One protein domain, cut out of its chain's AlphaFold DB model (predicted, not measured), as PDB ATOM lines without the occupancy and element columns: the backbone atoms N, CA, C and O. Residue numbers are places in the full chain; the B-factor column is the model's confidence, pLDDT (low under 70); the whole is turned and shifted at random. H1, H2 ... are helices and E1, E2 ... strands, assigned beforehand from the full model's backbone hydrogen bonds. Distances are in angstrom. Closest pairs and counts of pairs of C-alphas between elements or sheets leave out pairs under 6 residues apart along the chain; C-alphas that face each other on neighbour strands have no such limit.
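What this domain is: This is residues 13 to 73 of the 192 residues of an uncharacterized protein of Pseudomonas marginalis pv. marginalis (UniProt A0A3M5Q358). A single, strongly twisted antiparallel sheet of four strands forms a wall, and a long loop that holds the small helix H1 reaches past one end of it, making most of the extra length. The opening stretch, residues 13 to 22, loops over one face of the sheet before E1 begins, and the closing stretch, residues 68 to 73, follows E4 and crosses over the end of E3 where that strand begins. The printed part has 61 residues, with four named strands and one named helix along the chain as E1, E2, E3, H1, E4; under half of the residues are in named elements, and the class is mostly strand. The sheet's order is E1, E2, E3, E4. The whole is only just compact, close to loose, with a radius of gyration of the C-alphas of 12.4 A, and its outline is elongated, with spans of 39 by 23 by 15 A.

How they stand to each other: E1, residues 23 to 29, is an edge strand and forms a hairpin with E2, residues 32 to 37. They are antiparallel at 161 degrees; N 27 and O 34 are 2.8 A apart, within hydrogen-bond range. E2 forms a second hairpin with E3, residues 41 to 45, antiparallel at 152 degrees, with N 35 and O 42 within hydrogen-bond range at 2.8 A. E1, E2 and E3 are a meander, each strand the antiparallel neighbour of the one before. H1, residues 47 to 50, follows E3 after a tight link of 1 residue. H1 is not on the sheet, but only just, with 4 pairs of C-alphas within 10 A. Its closest C-alpha pair with E2 is Gln 32 and Ser 49, 7.4 A apart. H1 is too short for any O i to N i+4 pair; its 1 pair of O i and N i+3 is within range. E4, residues 62 to 67, is the other edge strand, antiparallel to E3 at 153 degrees, with N 43 and O 64 at 2.8 A and N 45 and O 62 at 2.9 A, both within hydrogen-bond range. E1 is apart from E4 and from H1.

Where its parts are: E1 begins at C-alpha 23, (63.979, 101.373, 119.729), and is 16.9 A long. E2 measures 16.1 A and E3 13.2 A. H1 begins at C-alpha 47, (57.010, 82.688, 109.950), and is 5.2 A long. E4 is 15.3 A long and ends at C-alpha 67, (49.710, 101.373, 118.118).

The domain as a whole: The C-alphas of Thr 55 and Ser 72, the two farthest apart, are 39.4 A from each other. The printed part has no cut. The link from H1 to E4, 11 residues, is long. The mean pLDDT of the printed part is 91.8, and no printed residue is under 70.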
ATOM      1  N   PHE A  13      65.010  93.025 109.447       79.06
ATOM      2  CA  PHE A  13      63.960  93.929 109.000       79.06
ATOM      3  C   PHE A  13      64.267  95.358 109.434       79.06
ATOM      4  O   PHE A  13      65.011  95.594 110.383       79.06
ATOM      5  N   ASN A  14      63.685  96.300 108.701       84.44
ATOM      6  CA  ASN A  14      63.558  97.677 109.148       84.44
ATOM      7  C   ASN A  14      62.199  97.829 109.828       84.44
ATOM      8  O   ASN A  14      61.267  97.075 109.524       84.44
ATOM      9  N   LEU A  15      62.076  98.817 110.711       87.50
ATOM     10  CA  LEU A  15      60.773  99.174 111.251       87.50
ATOM     11  C   LEU A  15      59.802  99.529 110.105       87.50
ATOM     12  O   LEU A  15      60.228 100.098 109.092       87.50
ATOM     13  N   PRO A  16      58.516  99.163 110.229       90.00
ATOM     14  CA  PRO A  16      57.521  99.436 109.200       90.00
ATOM     15  C   PRO A  16      57.316 100.943 109.007       90.00
ATOM     16  O   PRO A  16      57.571 101.750 109.902       90.00
ATOM     17  N   ALA A  17      56.809 101.330 107.834       87.31
ATOM     18  CA  ALA A  17      56.459 102.720 107.564       87.31
ATOM     19  C   ALA A  17      55.470 103.247 108.621       87.31
ATOM     20  O   ALA A  17      54.479 102.591 108.940       87.31
ATOM     21  N   GLY A  18      55.749 104.436 109.162       84.25
ATOM     22  CA  GLY A  18      54.961 105.048 110.235       84.25
ATOM     23  C   GLY A  18      55.431 104.711 111.654       84.25
ATOM     24  O   GLY A  18      54.907 105.306 112.593       84.25
ATOM     25  N   ALA A  19      56.413 103.820 111.820       87.88
ATOM     26  CA  ALA A  19      57.140 103.682 113.076       87.88
ATOM     27  C   ALA A  19      58.207 104.783 113.189       87.88
ATOM     28  O   ALA A  19      59.019 104.964 112.279       87.88
ATOM     29  N   THR A  20      58.199 105.515 114.301       89.31
ATOM     30  CA  THR A  20      59.145 106.603 114.602       89.31
ATOM     31  C   THR A  20      59.781 106.398 115.975       89.31
ATOM     32  O   THR A  20      59.350 105.533 116.742       89.31
ATOM     33  N   GLY A  21      60.816 107.181 116.277       89.94
ATOM     34  CA  GLY A  21      61.523 107.132 117.556       89.94
ATOM     35  C   GLY A  21      62.550 106.003 117.656       89.94
ATOM     36  O   GLY A  21      62.577 105.068 116.847       89.94
ATOM     37  N   SER A  22      63.416 106.103 118.661       93.62
ATOM     38  CA  SER A  22      64.453 105.097 118.925       93.62
ATOM     39  C   SER A  22      63.844 103.820 119.499       93.62
ATOM     40  O   SER A  22      62.893 103.881 120.278       93.62
ATOM     41  N   ILE A  23      64.378 102.651 119.125       94.81
ATOM     42  CA  ILE A  23      63.979 101.373 119.729       94.81
ATOM     43  C   ILE A  23      64.563 101.298 121.138       94.81
ATOM     44  O   ILE A  23      65.781 101.326 121.297       94.81
ATOM     45  N   ASN A  24      63.696 101.124 122.131       92.88
ATOM     46  CA  ASN A  24      64.096 101.055 123.534       92.88
ATOM     47  C   ASN A  24      64.041  99.630 124.080       92.88
ATOM     48  O   ASN A  24      64.876  99.242 124.893       92.88
ATOM     49  N   THR A  25      63.058  98.831 123.661       94.44
ATOM     50  CA  THR A  25      62.891  97.470 124.184       94.44
ATOM     51  C   THR A  25      62.266  96.553 123.146       94.44
ATOM     52  O   THR A  25      61.367  96.946 122.407       94.44
ATOM     53  N   LEU A  26      62.741  95.312 123.112       94.88
ATOM     54  CA  LEU A  26      62.134  94.204 122.386       94.88
ATOM     55  C   LEU A  26      61.657  93.202 123.431       94.88
ATOM     56  O   LEU A  26      62.464  92.740 124.236       94.88
ATOM     57  N   LEU A  27      60.367  92.887 123.434       95.06
ATOM     58  CA  LEU A  27      59.763  92.037 124.449       95.06
ATOM     59  C   LEU A  27      59.006  90.874 123.796       95.06
ATOM     60  O   LEU A  27      58.009  91.110 123.105       95.06
ATOM     61  N   PRO A  28      59.456  89.623 123.989       92.88
ATOM     62  CA  PRO A  28      58.688  88.464 123.565       92.88
ATOM     63  C   PRO A  28      57.457  88.292 124.464       92.88
ATOM     64  O   PRO A  28      57.562  88.309 125.690       92.88
ATOM     65  N   ILE A  29      56.294  88.112 123.845       91.31
ATOM     66  CA  ILE A  29      55.009  87.841 124.494       91.31
ATOM     67  C   ILE A  29      54.399  86.622 123.794       91.31
ATOM     68  O   ILE A  29      53.710  86.742 122.780       91.31
ATOM     69  N   GLY A  30      54.699  85.427 124.307       87.50
ATOM     70  CA  GLY A  30      54.369  84.172 123.627       87.50
ATOM     71  C   GLY A  30      55.027  84.079 122.253       87.50
ATOM     72  O   GLY A  30      56.221  84.328 122.110       87.50
ATOM     73  N   ASP A  31      54.220  83.789 121.231       86.50
ATOM     74  CA  ASP A  31      54.667  83.655 119.835       86.50
ATOM     75  C   ASP A  31      54.808  84.995 119.094       86.50
ATOM     76  O   ASP A  31      54.964  85.031 117.867       86.50
ATOM     77  N   GLN A  32      54.702  86.106 119.820       91.62
ATOM     78  CA  GLN A  32      54.751  87.460 119.292       91.62
ATOM     79  C   GLN A  32      55.943  88.213 119.868       91.62
ATOM     80  O   GLN A  32      56.318  88.026 121.025       91.62
ATOM     81  N   LEU A  33      56.518  89.108 119.073       94.00
ATOM     82  CA  LEU A  33      57.536  90.039 119.533       94.00
ATOM     83  C   LEU A  33      56.982  91.459 119.448       94.00
ATOM     84  O   LEU A  33      56.738  91.970 118.355       94.00
ATOM     85  N   GLU A  34      56.805  92.107 120.597       96.25
ATOM     86  CA  GLU A  34      56.486  93.532 120.649       96.25
ATOM     87  C   GLU A  34      57.780  94.345 120.723       96.25
ATOM     88  O   GLU A  34      58.643  94.126 121.572       96.25
ATOM     89  N   ILE A  35      57.924  95.291 119.802       96.50
ATOM     90  CA  ILE A  35      59.059  96.203 119.705       96.50
ATOM     91  C   ILE A  35      58.555  97.580 120.114       96.50
ATOM     92  O   ILE A  35      57.711  98.171 119.440       96.50
ATOM     93  N   TYR A  36      59.086  98.091 121.213       96.81
ATOM     94  CA  TYR A  36      58.723  99.385 121.762       96.81
ATOM     95  C   TYR A  36      59.756 100.421 121.344       96.81
ATOM     96  O   TYR A  36      60.914 100.378 121.777       96.81
ATOM     97  N   THR A  37      59.329 101.360 120.504       96.69
ATOM     98  CA  THR A  37      60.065 102.603 120.284       96.69
ATOM     99  C   THR A  37      59.617 103.657 121.288       96.69
ATOM    100  O   THR A  37      58.693 103.421 122.066       96.69
ATOM    101  N   GLU A  38      60.240 104.832 121.280       95.94
ATOM    102  CA  GLU A  38      59.769 105.985 122.057       95.94
ATOM    103  C   GLU A  38      58.299 106.325 121.751       95.94
ATOM    104  O   GLU A  38      57.516 106.550 122.678       95.94
ATOM    105  N   ASP A  39      57.903 106.269 120.476       95.31
ATOM    106  CA  ASP A  39      56.627 106.814 119.993       95.31
ATOM    107  C   ASP A  39      55.576 105.753 119.651       95.31
ATOM    108  O   ASP A  39      54.378 106.042 119.639       95.31
ATOM    109  N   CYS A  40      55.987 104.522 119.341       96.12
ATOM    110  CA  CYS A  40      55.073 103.490 118.868       96.12
ATOM    111  C   CYS A  40      55.434 102.089 119.362       96.12
ATOM    112  O   CYS A  40      56.562 101.802 119.766       96.12
ATOM    113  N   THR A  41      54.446 101.204 119.295       96.81
ATOM    114  CA  THR A  41      54.618  99.769 119.500       96.81
ATOM    115  C   THR A  41      54.452  99.087 118.154       96.81
ATOM    116  O   THR A  41      53.449  99.284 117.461       96.81
ATOM    117  N   VAL A  42      55.439  98.287 117.773       96.69
ATOM    118  CA  VAL A  42      55.446  97.484 116.552       96.69
ATOM    119  C   VAL A  42      55.284  96.023 116.940       96.69
ATOM    120  O   VAL A  42      55.991  95.523 117.808       96.69
ATOM    121  N   LEU A  43      54.362  95.334 116.279       95.44
ATOM    122  CA  LEU A  43      54.202  93.894 116.392       95.44
ATOM    123  C   LEU A  43      55.039  93.218 115.307       95.44
ATOM    124  O   LEU A  43      54.929  93.568 114.129       95.44
ATOM    125  N   SER A  44      55.846  92.245 115.713       93.50
ATOM    126  CA  SER A  44      56.615  91.377 114.835       93.50
ATOM    127  C   SER A  44      56.175  89.929 115.028       93.50
ATOM    128  O   SER A  44      56.175  89.404 116.144       93.50
ATOM    129  N   LEU A  45      55.774  89.289 113.932       92.12
ATOM    130  CA  LEU A  45      55.353  87.893 113.896       92.12
ATOM    131  C   LEU A  45      56.355  87.069 113.097       92.12
ATOM    132  O   LEU A  45      56.746  87.443 111.985       92.12
ATOM    133  N   SER A  46      56.733  85.923 113.656       89.50
ATOM    134  CA  SER A  46      57.615  84.982 112.980       89.50
ATOM    135  C   SER A  46      56.875  84.231 111.857       89.50
ATOM    136  O   SER A  46      55.640  84.138 111.866       89.50
ATOM    137  N   PRO A  47      57.604  83.621 110.906       90.25
ATOM    138  CA  PRO A  47      57.010  82.688 109.950       90.25
ATOM    139  C   PRO A  47      56.258  81.529 110.620       90.25
ATOM    140  O   PRO A  47      55.227  81.097 110.118       90.25
ATOM    141  N   ASN A  48      56.730  81.056 111.780       89.62
ATOM    142  CA  ASN A  48      56.060  79.992 112.534       89.62
ATOM    143  C   ASN A  48      54.746  80.464 113.160       89.62
ATOM    144  O   ASN A  48      53.812  79.679 113.264       89.62
ATOM    145  N   SER A  49      54.651  81.746 113.514       89.00
ATOM    146  CA  SER A  49      53.424  82.338 114.052       89.00
ATOM    147  C   SER A  49      52.368  82.566 112.961       89.00
ATOM    148  O   SER A  49      51.177  82.581 113.252       89.00
ATOM    149  N   THR A  50      52.785  82.778 111.706       89.25
ATOM    150  CA  THR A  50      51.888  83.146 110.588       89.25
ATOM    151  C   THR A  50      51.534  81.982 109.663       89.25
ATOM    152  O   THR A  50      50.462  81.991 109.067       89.25
ATOM    153  N   ASP A  51      52.402  80.977 109.557       90.12
ATOM    154  CA  ASP A  51      52.176  79.725 108.827       90.12
ATOM    155  C   ASP A  51      52.668  78.543 109.689       90.12
ATOM    156  O   ASP A  51      53.753  77.999 109.438       90.12
ATOM    157  N   PRO A  52      51.921  78.175 110.750       90.50
ATOM    158  CA  PRO A  52      52.324  77.130 111.695       90.50
ATOM    159  C   PRO A  52      52.387  75.741 111.049       90.50
ATOM    160  O   PRO A  52      53.297  74.967 111.345       90.50
ATOM    161  N   ASP A  53      51.496  75.461 110.095       93.81
ATOM    162  CA  ASP A  53      51.427  74.185 109.369       93.81
ATOM    163  C   ASP A  53      52.516  74.043 108.289       93.81
ATOM    164  O   ASP A  53      52.592  73.024 107.602       93.81
ATOM    165  N   ARG A  54      53.385  75.055 108.144       91.06
ATOM    166  CA  ARG A  54      54.508  75.091 107.191       91.06
ATOM    167  C   ARG A  54      54.076  74.847 105.743       91.06
ATOM    168  O   ARG A  54      54.810  74.234 104.967       91.06
ATOM    169  N   THR A  55      52.898  75.338 105.371       92.50
ATOM    170  CA  THR A  55      52.364  75.204 104.010       92.50
ATOM    171  C   THR A  55      53.104  76.090 103.009       92.50
ATOM    172  O   THR A  55      53.129  75.789 101.815       92.50
ATOM    173  N   ASN A  56      53.745  77.158 103.491       88.12
ATOM    174  CA  ASN A  56      54.491  78.108 102.688       88.12
ATOM    175  C   ASN A  56      55.991  78.098 103.065       88.12
ATOM    176  O   ASN A  56      56.388  78.665 104.095       88.12
ATOM    177  N   PRO A  57      56.863  77.513 102.220       85.12
ATOM    178  CA  PRO A  57      58.308  77.519 102.458       85.12
ATOM    179  C   PRO A  57      58.923  78.928 102.380       85.12
ATOM    180  O   PRO A  57      60.010  79.140 102.915       85.12
ATOM    181  N   ASP A  58      58.222  79.895 101.777       86.38
ATOM    182  CA  ASP A  58      58.634  81.297 101.641       86.38
ATOM    183  C   ASP A  58      57.999  82.227 102.692       86.38
ATOM    184  O   ASP A  58      58.079  83.453 102.556       86.38
ATOM    185  N   ALA A  59      57.350  81.687 103.732       88.00
ATOM    186  CA  ALA A  59      56.763  82.494 104.801       88.00
ATOM    187  C   ALA A  59      57.808  83.437 105.432       88.00
ATOM    188  O   ALA A  59      58.924  83.034 105.767       88.00
ATOM    189  N   ARG A  60      57.439  84.715 105.596       86.56
ATOM    190  CA  ARG A  60      58.339  85.787 106.052       86.56
ATOM    191  C   ARG A  60      57.906  86.343 107.397       86.56
ATOM    192  O   ARG A  60      56.739  86.269 107.767       86.56
ATOM    193  N   TRP A  61      58.855  86.982 108.072       88.00
ATOM    194  CA  TRP A  61      58.564  87.857 109.200       88.00
ATOM    195  C   TRP A  61      57.603  88.966 108.772       88.00
ATOM    196  O   TRP A  61      57.824  89.617 107.746       88.00
ATOM    197  N   GLN A  62      56.560  89.191 109.565       89.88
ATOM    198  CA  GLN A  62      55.596  90.265 109.344       89.88
ATOM    199  C   GLN A  62      55.751  91.306 110.443       89.88
ATOM    200  O   GLN A  62      55.771  90.959 111.618       89.88
ATOM    201  N   ASN A  63      55.876  92.574 110.054       92.38
ATOM    202  CA  ASN A  63      56.042  93.684 110.985       92.38
ATOM    203  C   ASN A  63      54.991  94.751 110.692       92.38
ATOM    204  O   ASN A  63      54.864  95.193 109.549       92.38
ATOM    205  N   SER A  64      54.281  95.198 111.720       94.25
ATOM    206  CA  SER A  64      53.260  96.239 111.597       94.25
ATOM    207  C   SER A  64      53.250  97.140 112.821       94.25
ATOM    208  O   SER A  64      53.441  96.668 113.939       94.25
ATOM    209  N   VAL A  65      52.980  98.433 112.627       95.94
ATOM    210  CA  VAL A  65      52.677  99.326 113.752       95.94
ATOM    211  C   VAL A  65      51.381  98.839 114.397       95.94
ATOM    212  O   VAL A  65      50.340  98.833 113.747       95.94
ATOM    213  N   LEU A  66      51.465  98.419 115.657       94.06
ATOM    214  CA  LEU A  66      50.316  97.977 116.440       94.06
ATOM    215  C   LEU A  66      49.550  99.187 116.977       94.06
ATOM    216  O   LEU A  66      48.338  99.290 116.818       94.06
ATOM    217  N   VAL A  67      50.276 100.134 117.577       94.94
ATOM    218  CA  VAL A  67      49.710 101.373 118.118       94.94
ATOM    219  C   VAL A  67      50.740 102.499 118.088       94.94
ATOM    220  O   VAL A  67      51.932 102.282 118.304       94.94
ATOM    221  N   LYS A  68      50.277 103.735 117.860       94.75
ATOM    222  CA  LYS A  68      51.083 104.969 117.950       94.75
ATOM    223  C   LYS A  68      51.268 105.429 119.403       94.75
ATOM    224  O   LYS A  68      50.989 106.572 119.750       94.75
ATOM    225  N   MET A  69      51.641 104.488 120.259       95.19
ATOM    226  CA  MET A  69      52.058 104.723 121.635       95.19
ATOM    227  C   MET A  69      53.249 103.816 121.906       95.19
ATOM    228  O   MET A  69      53.170 102.610 121.669       95.19
ATOM    229  N   GLY A  70      54.351 104.406 122.357       95.19
ATOM    230  CA  GLY A  70      55.599 103.712 122.647       95.19
ATOM    231  C   GLY A  70      55.971 103.780 124.122       95.19
ATOM    232  O   GLY A  70      55.147 104.077 124.990       95.19
ATOM    233  N   SER A  71      57.240 103.537 124.419       96.69
ATOM    234  CA  SER A  71      57.785 103.539 125.775       96.69
ATOM    235  C   SER A  71      57.746 104.909 126.458       96.69
ATOM    236  O   SER A  71      57.932 104.974 127.665       96.69
ATOM    237  N   SER A  72      57.527 106.007 125.728       95.88
ATOM    238  CA  SER A  72      57.293 107.322 126.345       95.88
ATOM    239  C   SER A  72      55.923 107.407 127.027       95.88
ATOM    240  O   SER A  72      55.726 108.202 127.950       95.88
ATOM    241  N   HIS A  73      54.965 106.570 126.613       97.06
ATOM    242  CA  HIS A  73      53.614 106.603 127.142       97.06
ATOM    243  C   HIS A  73      53.541 105.878 128.502       97.06
ATOM    244  O   HIS A  73      53.899 104.696 128.589       97.06
TER     245      HIS A  73